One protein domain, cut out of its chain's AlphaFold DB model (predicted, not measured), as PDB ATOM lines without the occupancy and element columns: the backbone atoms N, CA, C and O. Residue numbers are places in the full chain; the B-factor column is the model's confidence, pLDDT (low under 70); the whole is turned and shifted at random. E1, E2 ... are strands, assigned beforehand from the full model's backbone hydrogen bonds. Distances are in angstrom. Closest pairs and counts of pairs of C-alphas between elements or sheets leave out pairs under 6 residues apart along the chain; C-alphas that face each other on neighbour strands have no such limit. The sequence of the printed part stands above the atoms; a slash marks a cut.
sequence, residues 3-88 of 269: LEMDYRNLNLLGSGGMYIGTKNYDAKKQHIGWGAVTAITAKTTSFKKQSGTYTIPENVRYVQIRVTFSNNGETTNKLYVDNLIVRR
ATOM      1  N   LEU A   3       1.916  11.274 -18.420       91.25
ATOM      2  CA  LEU A   3       2.976  10.652 -17.642       91.25
ATOM      3  C   LEU A   3       2.711  10.841 -16.152       91.25
ATOM      4  O   LEU A   3       2.336  11.929 -15.715       91.25
ATOM      5  N   GLU A   4       2.929   9.779 -15.394       91.44
ATOM      6  CA  GLU A   4       2.783   9.730 -13.944       91.44
ATOM      7  C   GLU A   4       3.952   8.965 -13.333       91.44
ATOM      8  O   GLU A   4       4.464   8.029 -13.945       91.44
ATOM      9  N   MET A   5       4.383   9.372 -12.145       92.31
ATOM     10  CA  MET A   5       5.329   8.622 -11.326       92.31
ATOM     11  C   MET A   5       5.105   8.933  -9.848       92.31
ATOM     12  O   MET A   5       4.609  10.009  -9.503       92.31
ATOM     13  N   ASP A   6       5.554   8.042  -8.977       94.19
ATOM     14  CA  ASP A   6       5.729   8.343  -7.564       94.19
ATOM     15  C   ASP A   6       7.162   8.822  -7.318       94.19
ATOM     16  O   ASP A   6       8.120   8.293  -7.885       94.19
ATOM     17  N   TYR A   7       7.326   9.836  -6.474       92.94
ATOM     18  CA  TYR A   7       8.633  10.389  -6.143       92.94
ATOM     19  C   TYR A   7       8.807  10.622  -4.648       92.94
ATOM     20  O   TYR A   7       7.852  10.914  -3.925       92.94
ATOM     21  N   ARG A   8      10.059  10.548  -4.193       91.75
ATOM     22  CA  ARG A   8      10.491  11.071  -2.893       91.75
ATOM     23  C   ARG A   8      11.955  11.493  -2.920       91.75
ATOM     24  O   ARG A   8      12.747  10.998  -3.716       91.75
ATOM     25  N   ASN A   9      12.335  12.350  -1.992       89.31
ATOM     26  CA  ASN A   9      13.693  12.814  -1.764       89.31
ATOM     27  C   ASN A   9      14.287  12.140  -0.525       89.31
ATOM     28  O   ASN A   9      13.576  11.843   0.435       89.31
ATOM     29  N   LEU A  10      15.606  11.934  -0.530       87.00
ATOM     30  CA  LEU A  10      16.325  11.459   0.656       87.00
ATOM     31  C   LEU A  10      16.305  12.496   1.787       87.00
ATOM     32  O   LEU A  10      16.168  12.133   2.951       87.00
ATOM     33  N   ASN A  11      16.438  13.779   1.445       81.56
ATOM     34  CA  ASN A  11      16.360  14.885   2.390       81.56
ATOM     35  C   ASN A  11      15.642  16.097   1.766       81.56
ATOM     36  O   ASN A  11      15.472  16.171   0.546       81.56
ATOM     37  N   LEU A  12      15.207  17.030   2.614       84.62
ATOM     38  CA  LEU A  12      14.441  18.219   2.214       84.62
ATOM     39  C   LEU A  12      15.305  19.482   2.060       84.62
ATOM     40  O   LEU A  12      14.804  20.507   1.608       84.62
ATOM     41  N   LEU A  13      16.585  19.414   2.427       76.81
ATOM     42  CA  LEU A  13      17.530  20.522   2.341       76.81
ATOM     43  C   LEU A  13      18.098  20.611   0.906       76.81
ATOM     44  O   LEU A  13      18.090  19.639   0.147       76.81
ATOM     45  N   GLY A  14      18.512  21.805   0.484       70.75
ATOM     46  CA  GLY A  14      19.086  22.052  -0.846       70.75
ATOM     47  C   GLY A  14      18.080  22.495  -1.922       70.75
ATOM     48  O   GLY A  14      16.908  22.121  -1.916       70.75
ATOM     49  N   SER A  15      18.563  23.280  -2.888       72.00
ATOM     50  CA  SER A  15      17.772  24.008  -3.900       72.00
ATOM     51  C   SER A  15      17.510  23.244  -5.210       72.00
ATOM     52  O   SER A  15      16.937  23.796  -6.148       72.00
ATOM     53  N   GLY A  16      17.940  21.980  -5.307       70.62
ATOM     54  CA  GLY A  16      17.797  21.173  -6.524       70.62
ATOM     55  C   GLY A  16      16.334  20.953  -6.936       70.62
ATOM     56  O   GLY A  16      15.551  20.398  -6.165       70.62
ATOM     57  N   GLY A  17      15.982  21.365  -8.159       75.44
ATOM     58  CA  GLY A  17      14.657  21.173  -8.753       75.44
ATOM     59  C   GLY A  17      14.497  19.811  -9.433       75.44
ATOM     60  O   GLY A  17      15.453  19.241  -9.966       75.44
ATOM     61  N   MET A  18      13.271  19.294  -9.427       81.94
ATOM     62  CA  MET A  18      12.898  18.013 -10.019       81.94
ATOM     63  C   MET A  18      11.993  18.229 -11.230       81.94
ATOM     64  O   MET A  18      11.046  19.012 -11.175       81.94
ATOM     65  N   TYR A  19      12.257  17.511 -12.321       86.88
ATOM     66  CA  TYR A  19      11.520  17.683 -13.572       86.88
ATOM     67  C   TYR A  19      11.185  16.353 -14.220       86.88
ATOM     68  O   TYR A  19      12.063  15.504 -14.405       86.88
ATOM     69  N   ILE A  20       9.932  16.235 -14.644       90.38
ATOM     70  CA  ILE A  20       9.472  15.202 -15.559       90.38
ATOM     71  C   ILE A  20       9.254  15.856 -16.920       90.38
ATOM     72  O   ILE A  20       8.582  16.885 -17.041       90.38
ATOM     73  N   GLY A  21       9.811  15.251 -17.959       92.88
ATOM     74  CA  GLY A  21       9.711  15.767 -19.312       92.88
ATOM     75  C   GLY A  21      10.038  14.733 -20.376       92.88
ATOM     76  O   GLY A  21      10.142  13.533 -20.115       92.88
ATOM     77  N   THR A  22      10.246  15.227 -21.589       94.19
ATOM     78  CA  THR A  22      10.707  14.439 -22.729       94.19
ATOM     79  C   THR A  22      11.954  15.051 -23.356       94.19
ATOM     80  O   THR A  22      12.147  16.268 -23.360       94.19
ATOM     81  N   LYS A  23      12.808  14.196 -23.916       95.50
ATOM     82  CA  LYS A  23      13.690  14.572 -25.025       95.50
ATOM     83  C   LYS A  23      12.976  14.221 -26.316       95.50
ATOM     84  O   LYS A  23      12.548  13.077 -26.481       95.50
ATOM     85  N   ASN A  24      12.848  15.192 -27.205       96.62
ATOM     86  CA  ASN A  24      12.171  15.023 -28.478       96.62
ATOM     87  C   ASN A  24      13.202  14.834 -29.584       96.62
ATOM     88  O   ASN A  24      14.227  15.521 -29.614       96.62
ATOM     89  N   TYR A  25      12.907  13.920 -30.499       98.12
ATOM     90  CA  TYR A  25      13.776  13.584 -31.616       98.12
ATOM     91  C   TYR A  25      13.007  13.602 -32.934       98.12
ATOM     92  O   TYR A  25      11.831  13.227 -32.974       98.12
ATOM     93  N   ASP A  26      13.682  14.006 -34.005       97.44
ATOM     94  CA  ASP A  26      13.151  13.961 -35.368       97.44
ATOM     95  C   ASP A  26      13.183  12.541 -35.972       97.44
ATOM     96  O   ASP A  26      13.558  11.564 -35.319       97.44
ATOM     97  N   ALA A  27      12.799  12.415 -37.248       96.81
ATOM     98  CA  ALA A  27      12.805  11.140 -37.976       96.81
ATOM     99  C   ALA A  27      14.198  10.491 -38.074       96.81
ATOM    100  O   ALA A  27      14.300   9.272 -38.195       96.81
ATOM    101  N   LYS A  28      15.269  11.290 -38.004       97.00
ATOM    102  CA  LYS A  28      16.664  10.842 -38.062       97.00
ATOM    103  C   LYS A  28      17.234  10.532 -36.675       97.00
ATOM    104  O   LYS A  28      18.419  10.228 -36.564       97.00
ATOM    105  N   LYS A  29      16.406  10.580 -35.623       95.62
ATOM    106  CA  LYS A  29      16.804  10.439 -34.213       95.62
ATOM    107  C   LYS A  29      17.764  11.540 -33.739       95.62
ATOM    108  O   LYS A  29      18.506  11.334 -32.780       95.62
ATOM    109  N   GLN A  30      17.746  12.716 -34.364       97.00
ATOM    110  CA  GLN A  30      18.478  13.885 -33.880       97.00
ATOM    111  C   GLN A  30      17.653  14.593 -32.805       97.00
ATOM    112  O   GLN A  30      16.437  14.716 -32.931       97.00
ATOM    113  N   HIS A  31      18.300  15.018 -31.719       96.94
ATOM    114  CA  HIS A  31      17.619  15.729 -30.639       96.94
ATOM    115  C   HIS A  31      17.199  17.124 -31.114       96.94
ATOM    116  O   HIS A  31      18.049  17.923 -31.498       96.94
ATOM    117  N   ILE A  32      15.900  17.412 -31.052       96.75
ATOM    118  CA  ILE A  32      15.299  18.652 -31.573       96.75
ATOM    119  C   ILE A  32      14.688  19.541 -30.489       96.75
ATOM    120  O   ILE A  32      14.217  20.635 -30.786       96.75
ATOM    121  N   GLY A  33      14.693  19.103 -29.229       95.12
ATOM    122  CA  GLY A  33      14.267  19.941 -28.115       95.12
ATOM    123  C   GLY A  33      13.710  19.173 -26.927       95.12
ATOM    124  O   GLY A  33      13.524  17.954 -26.951       95.12
ATOM    125  N   TRP A  34      13.408  19.930 -25.879       93.69
ATOM    126  CA  TRP A  34      12.912  19.422 -24.606       93.69
ATOM    127  C   TRP A  34      11.405  19.653 -24.484       93.69
ATOM    128  O   TRP A  34      10.926  20.741 -24.789       93.69
ATOM    129  N   GLY A  35      10.665  18.650 -24.014       91.94
ATOM    130  CA  GLY A  35       9.261  18.789 -23.632       91.94
ATOM    131  C   GLY A  35       9.112  18.859 -22.116       91.94
ATOM    132  O   GLY A  35       9.631  17.997 -21.405       91.94
ATOM    133  N   ALA A  36       8.405  19.868 -21.610       89.19
ATOM    134  CA  ALA A  36       8.060  19.961 -20.194       89.19
ATOM    135  C   ALA A  36       6.713  19.266 -19.946       89.19
ATOM    136  O   ALA A  36       5.714  19.637 -20.557       89.19
ATOM    137  N   VAL A  37       6.686  18.256 -19.066       90.94
ATOM    138  CA  VAL A  37       5.436  17.610 -18.626       90.94
ATOM    139  C   VAL A  37       4.974  18.241 -17.318       90.94
ATOM    140  O   VAL A  37       3.844  18.701 -17.216       90.94
ATOM    141  N   THR A  38       5.851  18.267 -16.310       88.75
ATOM    142  CA  THR A  38       5.582  18.925 -15.028       88.75
ATOM    143  C   THR A  38       6.875  19.186 -14.258       88.75
ATOM    144  O   THR A  38       7.808  18.376 -14.280       88.75
ATOM    145  N   ALA A  39       6.914  20.315 -13.551       85.31
ATOM    146  CA  ALA A  39       7.934  20.611 -12.551       85.31
ATOM    147  C   ALA A  39       7.459  20.147 -11.170       85.31
ATOM    148  O   ALA A  39       6.262  20.154 -10.886       85.31
ATOM    149  N   ILE A  40       8.399  19.744 -10.322       79.69
ATOM    150  CA  ILE A  40       8.156  19.394  -8.925       79.69
ATOM    151  C   ILE A  40       8.955  20.386  -8.083       79.69
ATOM    152  O   ILE A  40      10.188  20.379  -8.092       79.69
ATOM    153  N   THR A  41       8.237  21.270  -7.398       73.44
ATOM    154  CA  THR A  41       8.810  22.361  -6.597       73.44
ATOM    155  C   THR A  41       8.853  22.041  -5.103       73.44
ATOM    156  O   THR A  41       9.628  22.655  -4.376       73.44
ATOM    157  N   ALA A  42       8.072  21.059  -4.641       81.50
ATOM    158  CA  ALA A  42       8.039  20.620  -3.249       81.50
ATOM    159  C   ALA A  42       8.792  19.293  -3.070       81.50
ATOM    160  O   ALA A  42       8.505  18.316  -3.759       81.50
ATOM    161  N   LYS A  43       9.740  19.245  -2.126       85.44
ATOM    162  CA  LYS A  43      10.416  18.002  -1.725       85.44
ATOM    163  C   LYS A  43       9.586  17.249  -0.681       85.44
ATOM    164  O   LYS A  43       8.909  17.860   0.140       85.44
ATOM    165  N   THR A  44       9.675  15.921  -0.678       89.81
ATOM    166  CA  THR A  44       8.963  15.054   0.282       89.81
ATOM    167  C   THR A  44       9.798  13.826   0.627       89.81
ATOM    168  O   THR A  44      10.449  13.269  -0.246       89.81
ATOM    169  N   THR A  45       9.778  13.369   1.880       92.06
ATOM    170  CA  THR A  45      10.429  12.109   2.301       92.06
ATOM    171  C   THR A  45       9.507  10.891   2.166       92.06
ATOM    172  O   THR A  45       9.978   9.752   2.102       92.06
ATOM    173  N   SER A  46       8.195  11.111   2.057       94.06
ATOM    174  CA  SER A  46       7.201  10.089   1.710       94.06
ATOM    175  C   SER A  46       6.947  10.087   0.206       94.06
ATOM    176  O   SER A  46       6.947  11.154  -0.409       94.06
ATOM    177  N   PHE A  47       6.691   8.913  -0.380       94.88
ATOM    178  CA  PHE A  47       6.302   8.829  -1.788       94.88
ATOM    179  C   PHE A  47       5.038   9.655  -2.044       94.88
ATOM    180  O   PHE A  47       4.019   9.493  -1.368       94.88
ATOM    181  N   LYS A  48       5.129  10.568  -3.009       93.12
ATOM    182  CA  LYS A  48       4.009  11.348  -3.528       93.12
ATOM    183  C   LYS A  48       3.901  11.114  -5.020       93.12
ATOM    184  O   LYS A  48       4.906  11.087  -5.726       93.12
ATOM    185  N   LYS A  49       2.668  11.010  -5.489       92.38
ATOM    186  CA  LYS A  49       2.365  10.947  -6.909       92.38
ATOM    187  C   LYS A  49       2.564  12.317  -7.547       92.38
ATOM    188  O   LYS A  49       2.082  13.317  -7.019       92.38
ATOM    189  N   GLN A  50       3.220  12.340  -8.698       91.12
ATOM    190  CA  GLN A  50       3.240  13.473  -9.609       91.12
ATOM    191  C   GLN A  50       2.786  13.009 -10.986       91.12
ATOM    192  O   GLN A  50       3.256  11.993 -11.497       91.12
ATOM    193  N   SER A  51       1.931  13.796 -11.630       90.50
ATOM    194  CA  SER A  51       1.559  13.564 -13.016       90.50
ATOM    195  C   SER A  51       1.476  14.856 -13.814       90.50
ATOM    196  O   SER A  51       1.473  15.961 -13.271       90.50
ATOM    197  N   GLY A  52       1.459  14.707 -15.133       89.25
ATOM    198  CA  GLY A  52       1.258  15.807 -16.059       89.25
ATOM    199  C   GLY A  52       0.965  15.306 -17.464       89.25
ATOM    200  O   GLY A  52       1.016  14.107 -17.765       89.25
ATOM    201  N   THR A  53       0.660  16.244 -18.353       89.31
ATOM    202  CA  THR A  53       0.427  15.939 -19.765       89.31
ATOM    203  C   THR A  53       1.351  16.753 -20.649       89.31
ATOM    204  O   THR A  53       1.773  17.846 -20.293       89.31
ATOM    205  N   TYR A  54       1.675  16.194 -21.809       90.31
ATOM    206  CA  TYR A  54       2.486  16.850 -22.824       90.31
ATOM    207  C   TYR A  54       1.943  16.529 -24.214       90.31
ATOM    208  O   TYR A  54       1.791  15.354 -24.574       90.31
ATOM    209  N   THR A  55       1.628  17.562 -24.989       91.38
ATOM    210  CA  THR A  55       1.252  17.433 -26.401       91.38
ATOM    211  C   THR A  55       2.522  17.316 -27.227       91.38
ATOM    212  O   THR A  55       3.387  18.181 -27.154       91.38
ATOM    213  N   ILE A  56       2.655  16.225 -27.982       90.25
ATOM    214  CA  ILE A  56       3.832  15.982 -28.819       90.25
ATOM    215  C   ILE A  56       3.727  16.893 -30.057       90.25
ATOM    216  O   ILE A  56       2.739  16.760 -30.780       90.25
ATOM    217  N   PRO A  57       4.692  17.802 -30.307       92.19
ATOM    218  CA  PRO A  57       4.677  18.672 -31.482       92.19
ATOM    219  C   PRO A  57       4.776  17.892 -32.799       92.19
ATOM    220  O   PRO A  57       5.374  16.815 -32.850       92.19
ATOM    221  N   GLU A  58       4.248  18.464 -33.883       93.12
ATOM    222  CA  GLU A  58       4.134  17.805 -35.195       93.12
ATOM    223  C   GLU A  58       5.472  17.350 -35.796       93.12
ATOM    224  O   GLU A  58       5.526  16.368 -36.540       93.12
ATOM    225  N   ASN A  59       6.575  18.027 -35.474       94.88
ATOM    226  CA  ASN A  59       7.912  17.708 -35.980       94.88
ATOM    227  C   ASN A  59       8.625  16.582 -35.203       94.88
ATOM    228  O   ASN A  59       9.706  16.152 -35.602       94.88
ATOM    229  N   VAL A  60       8.035  16.073 -34.117       96.12
ATOM    230  CA  VAL A  60       8.627  15.011 -33.293       96.12
ATOM    231  C   VAL A  60       8.257  13.629 -33.839       96.12
ATOM    232  O   VAL A  60       7.132  13.391 -34.282       96.12
ATOM    233  N   ARG A  61       9.211  12.694 -33.831       96.31
ATOM    234  CA  ARG A  61       9.017  11.292 -34.253       96.31
ATOM    235  C   ARG A  61       9.351  10.287 -33.164       96.31
ATOM    236  O   ARG A  61       8.675   9.268 -33.067       96.31
ATOM    237  N   TYR A  62      10.329  10.590 -32.315       95.94
ATOM    238  CA  TYR A  62      10.633   9.778 -31.140       95.94
ATOM    239  C   TYR A  62      10.671  10.646 -29.889       95.94
ATOM    240  O   TYR A  62      11.060  11.815 -29.928       95.94
ATOM    241  N   VAL A  63      10.283  10.054 -28.765       94.75
ATOM    242  CA  VAL A  63      10.378  10.676 -27.445       94.75
ATOM    243  C   VAL A  63      11.144   9.748 -26.515       94.75
ATOM    244  O   VAL A  63      10.891   8.546 -26.485       94.75
ATOM    245  N   GLN A  64      12.072  10.304 -25.745       95.12
ATOM    246  CA  GLN A  64      12.667   9.630 -24.595       95.12
ATOM    247  C   GLN A  64      12.112  10.278 -23.331       95.12
ATOM    248  O   GLN A  64      12.151  11.504 -23.191       95.12
ATOM    249  N   ILE A  65      11.621   9.461 -22.402       93.75
ATOM    250  CA  ILE A  65      11.192   9.949 -21.095       93.75
ATOM    251  C   ILE A  65      12.402  10.440 -20.311       93.75
ATOM    252  O   ILE A  65      13.430   9.767 -20.226       93.75
ATOM    253  N   ARG A  66      12.268  11.633 -19.742       90.69
ATOM    254  CA  ARG A  66      13.290  12.279 -18.937       90.69
ATOM    255  C   ARG A  66      12.730  12.519 -17.546       90.69
ATOM    256  O   ARG A  66      11.799  13.300 -17.380       90.69
ATOM    257  N   VAL A  67      13.381  11.929 -16.554       89.44
ATOM    258  CA  VAL A  67      13.278  12.375 -15.168       89.44
ATOM    259  C   VAL A  67      14.625  12.965 -14.798       89.44
ATOM    260  O   VAL A  67      15.656  12.317 -14.974       89.44
ATOM    261  N   THR A  68      14.643  14.222 -14.368       85.06
ATOM    262  CA  THR A  68      15.883  14.881 -13.958       85.06
ATOM    263  C   THR A  68      15.771  15.540 -12.615       85.06
ATOM    264  O   THR A  68      14.725  16.061 -12.238       85.06
ATOM    265  N   PHE A  69      16.918  15.567 -11.958       81.62
ATOM    266  CA  PHE A  69      17.139  16.255 -10.717       81.62
ATOM    267  C   PHE A  69      18.375  17.138 -10.866       81.62
ATOM    268  O   PHE A  69      19.409  16.655 -11.333       81.62
ATOM    269  N   SER A  70      18.260  18.431 -10.556       77.06
ATOM    270  CA  SER A  70      19.389  19.355 -10.679       77.06
ATOM    271  C   SER A  70      20.503  18.955  -9.714       77.06
ATOM    272  O   SER A  70      20.275  18.863  -8.508       77.06
ATOM    273  N   ASN A  71      21.709  18.745 -10.241       67.88
ATOM    274  CA  ASN A  71      22.884  18.500  -9.419       67.88
ATOM    275  C   ASN A  71      23.303  19.815  -8.744       67.88
ATOM    276  O   ASN A  71      23.678  20.761  -9.432       67.88
ATOM    277  N   ASN A  72      23.224  19.874  -7.416       64.94
ATOM    278  CA  ASN A  72      23.723  20.988  -6.605       64.94
ATOM    279  C   ASN A  72      25.051  20.657  -5.898       64.94
ATOM    280  O   ASN A  72      25.471  21.405  -5.024       64.94
ATOM    281  N   GLY A  73      25.711  19.548  -6.256       65.38
ATOM    282  CA  GLY A  73      27.006  19.149  -5.691       65.38
ATOM    283  C   GLY A  73      26.936  18.501  -4.303       65.38
ATOM    284  O   GLY A  73      27.971  18.134  -3.755       65.38
ATOM    285  N   GLU A  74      25.742  18.321  -3.733       68.31
ATOM    286  CA  GLU A  74      25.547  17.728  -2.405       68.31
ATOM    287  C   GLU A  74      25.389  16.198  -2.480       68.31
ATOM    288  O   GLU A  74      24.548  15.673  -3.211       68.31
ATOM    289  N   THR A  75      26.138  15.455  -1.660       68.44
ATOM    290  CA  THR A  75      26.105  13.975  -1.633       68.44
ATOM    291  C   THR A  75      24.824  13.385  -1.031       68.44
ATOM    292  O   THR A  75      24.513  12.208  -1.239       68.44
ATOM    293  N   THR A  76      24.059  14.188  -0.288       69.44
ATOM    294  CA  THR A  76      22.833  13.771   0.407       69.44
ATOM    295  C   THR A  76      21.576  13.962  -0.444       69.44
ATOM    296  O   THR A  76      20.516  13.434  -0.102       69.44
ATOM    297  N   ASN A  77      21.660  14.686  -1.560       75.81
ATOM    298  CA  ASN A  77      20.501  15.125  -2.324       75.81
ATOM    299  C   ASN A  77      20.118  14.084  -3.396       75.81
ATOM    300  O   ASN A  77      20.486  14.191  -4.563       75.81
ATOM    301  N   LYS A  78      19.410  13.023  -2.982       82.38
ATOM    302  CA  LYS A  78      18.969  11.927  -3.866       82.38
ATOM    303  C   LYS A  78      17.465  11.981  -4.132       82.38
ATOM    304  O   LYS A  78      16.680  12.249  -3.220       82.38
ATOM    305  N   LEU A  79      17.084  11.664  -5.366       86.69
ATOM    306  CA  LEU A  79      15.707  11.466  -5.812       86.69
ATOM    307  C   LEU A  79      15.455   9.970  -6.038       86.69
ATOM    308  O   LEU A  79      16.201   9.325  -6.771       86.69
ATOM    309  N   TYR A  80      14.384   9.450  -5.450       90.69
ATOM    310  CA  TYR A  80      13.839   8.131  -5.748       90.69
ATOM    311  C   TYR A  80      12.567   8.284  -6.572       90.69
ATOM    312  O   TYR A  80      11.724   9.127  -6.261       90.69
ATOM    313  N   VAL A  81      12.439   7.453  -7.600       92.25
ATOM    314  CA  VAL A  81      11.289   7.416  -8.503       92.25
ATOM    315  C   VAL A  81      10.794   5.985  -8.563       92.25
ATOM    316  O   VAL A  81      11.608   5.068  -8.663       92.25
ATOM    317  N   ASP A  82       9.483   5.818  -8.520       95.06
ATOM    318  CA  ASP A  82       8.818   4.531  -8.676       95.06
ATOM    319  C   ASP A  82       7.544   4.688  -9.524       95.06
ATOM    320  O   ASP A  82       7.127   5.809  -9.828       95.06
ATOM    321  N   ASN A  83       6.935   3.574  -9.936       94.69
ATOM    322  CA  ASN A  83       5.649   3.526 -10.641       94.69
ATOM    323  C   ASN A  83       5.555   4.464 -11.862       94.69
ATOM    324  O   ASN A  83       4.550   5.147 -12.064       94.69
ATOM    325  N   LEU A  84       6.601   4.506 -12.696       92.38
ATOM    326  CA  LEU A  84       6.594   5.317 -13.914       92.38
ATOM    327  C   LEU A  84       5.580   4.763 -14.928       92.38
ATOM    328  O   LEU A  84       5.784   3.707 -15.527       92.38
ATOM    329  N   ILE A  85       4.512   5.517 -15.168       91.62
ATOM    330  CA  ILE A  85       3.438   5.187 -16.102       91.62
ATOM    331  C   ILE A  85       3.460   6.180 -17.261       91.62
ATOM    332  O   ILE A  85       3.408   7.393 -17.070       91.62
ATOM    333  N   VAL A  86       3.460   5.653 -18.488       90.94
ATOM    334  CA  VAL A  86       3.326   6.443 -19.717       90.94
ATOM    335  C   VAL A  86       2.113   5.950 -20.484       90.94
ATOM    336  O   VAL A  86       2.002   4.769 -20.805       90.94
ATOM    337  N   ARG A  87       1.201   6.867 -20.811       86.88
ATOM    338  CA  ARG A  87       0.015   6.561 -21.612       86.88
ATOM    339  C   ARG A  87      -0.065   7.500 -22.804       86.88
ATOM    340  O   ARG A  87       0.165   8.711 -22.702       86.88
ATOM    341  N   ARG A  88      -0.429   6.953 -23.965       82.50
ATOM    342  CA  ARG A  88      -0.860   7.791 -25.084       82.50
ATOM    343  C   ARG A  88      -2.132   8.507 -24.643       82.50
ATOM    344  O   ARG A  88      -3.129   7.868 -24.338       82.50
TER     345      ARG A  88
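AT A GLANCE: This is residues 3 to 88 of the 269 residues of an uncharacterized protein of Peribacillus simplex (UniProt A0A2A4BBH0). Two small, strongly twisted sheets of three strands each make a sandwich, E3, E2 and E5 in one layer and E4, E1 and E6 in the other, with the strands of the one at 40 degrees to those of the other. The sheets are only partly face to face, and their edges come close where the bent strand E3 meets E4; the links at residues 10 to 17 and 70 to 78 lie toward one end of the long axis, the turn at 26 to 30 at the other. The printed part has 86 residues with no named helix and six strands, E1 to E6 in chain order; the class is all strand, and both sheets, ordered E3 - E2 - E5 and E4 - E1 - E6, are antiparallel. It is only just compact, close to loose, with a radius of gyration of the C-alphas of 14.1 A, and it is elongated, spanning 41 by 26 by 16 A.

IN THESE COORDINATES: Start at C-alpha 18, at (12.898, 18.013, -10.019), where E2 begins; it runs through residues 18 to 25 over 22.1 A. E3, residues 31 to 40, is the longest strand by residues, measures 24.0 A and bends by 59 degrees at residue 37. E5 is residues 62 to 69, 22.4 A long. For the other sheet, find C-alpha 3 at (2.976, 10.652, -17.642), where E1, residues 3 to 9, begins. E4 is residues 48 to 53. E6, residues 79 to 87, bends by 59 degrees at residue 82 and ends at C-alpha 87, at (0.015, 6.561, -21.612).

HOW THE PARTS SIT: Look first at inner strand E2. E2 and E3 form a hairpin, antiparallel at 158 degrees, with N 22 and O 35 within hydrogen-bond range at 2.8 A. On E5, antiparallel to E2 at 157 degrees, find O 66, 2.8 A from N 21. In the other sheet E1 is the inner strand: N 5 and O 50 of E4 are 2.9 A apart, and N 6 and O 82 of E6 are also 2.9 A apart. Between the sheets, the closest C-alphas of E3 and E4 are those of Val 37 and Gly 52, 5.2 A apart. E1 and E2 are near each other, with 7 pairs of C-alphas within 10 A. E3 and E6 are apart.

THE WHOLE: The C-alphas farthest apart are those of Leu 13 and Ala 27, at 41.7 A. The printed part has no cut, and no link is long; the link E2 to E3 is tight. The mean pLDDT of the printed part is 87.9, and residues 71 to 76 are under 70.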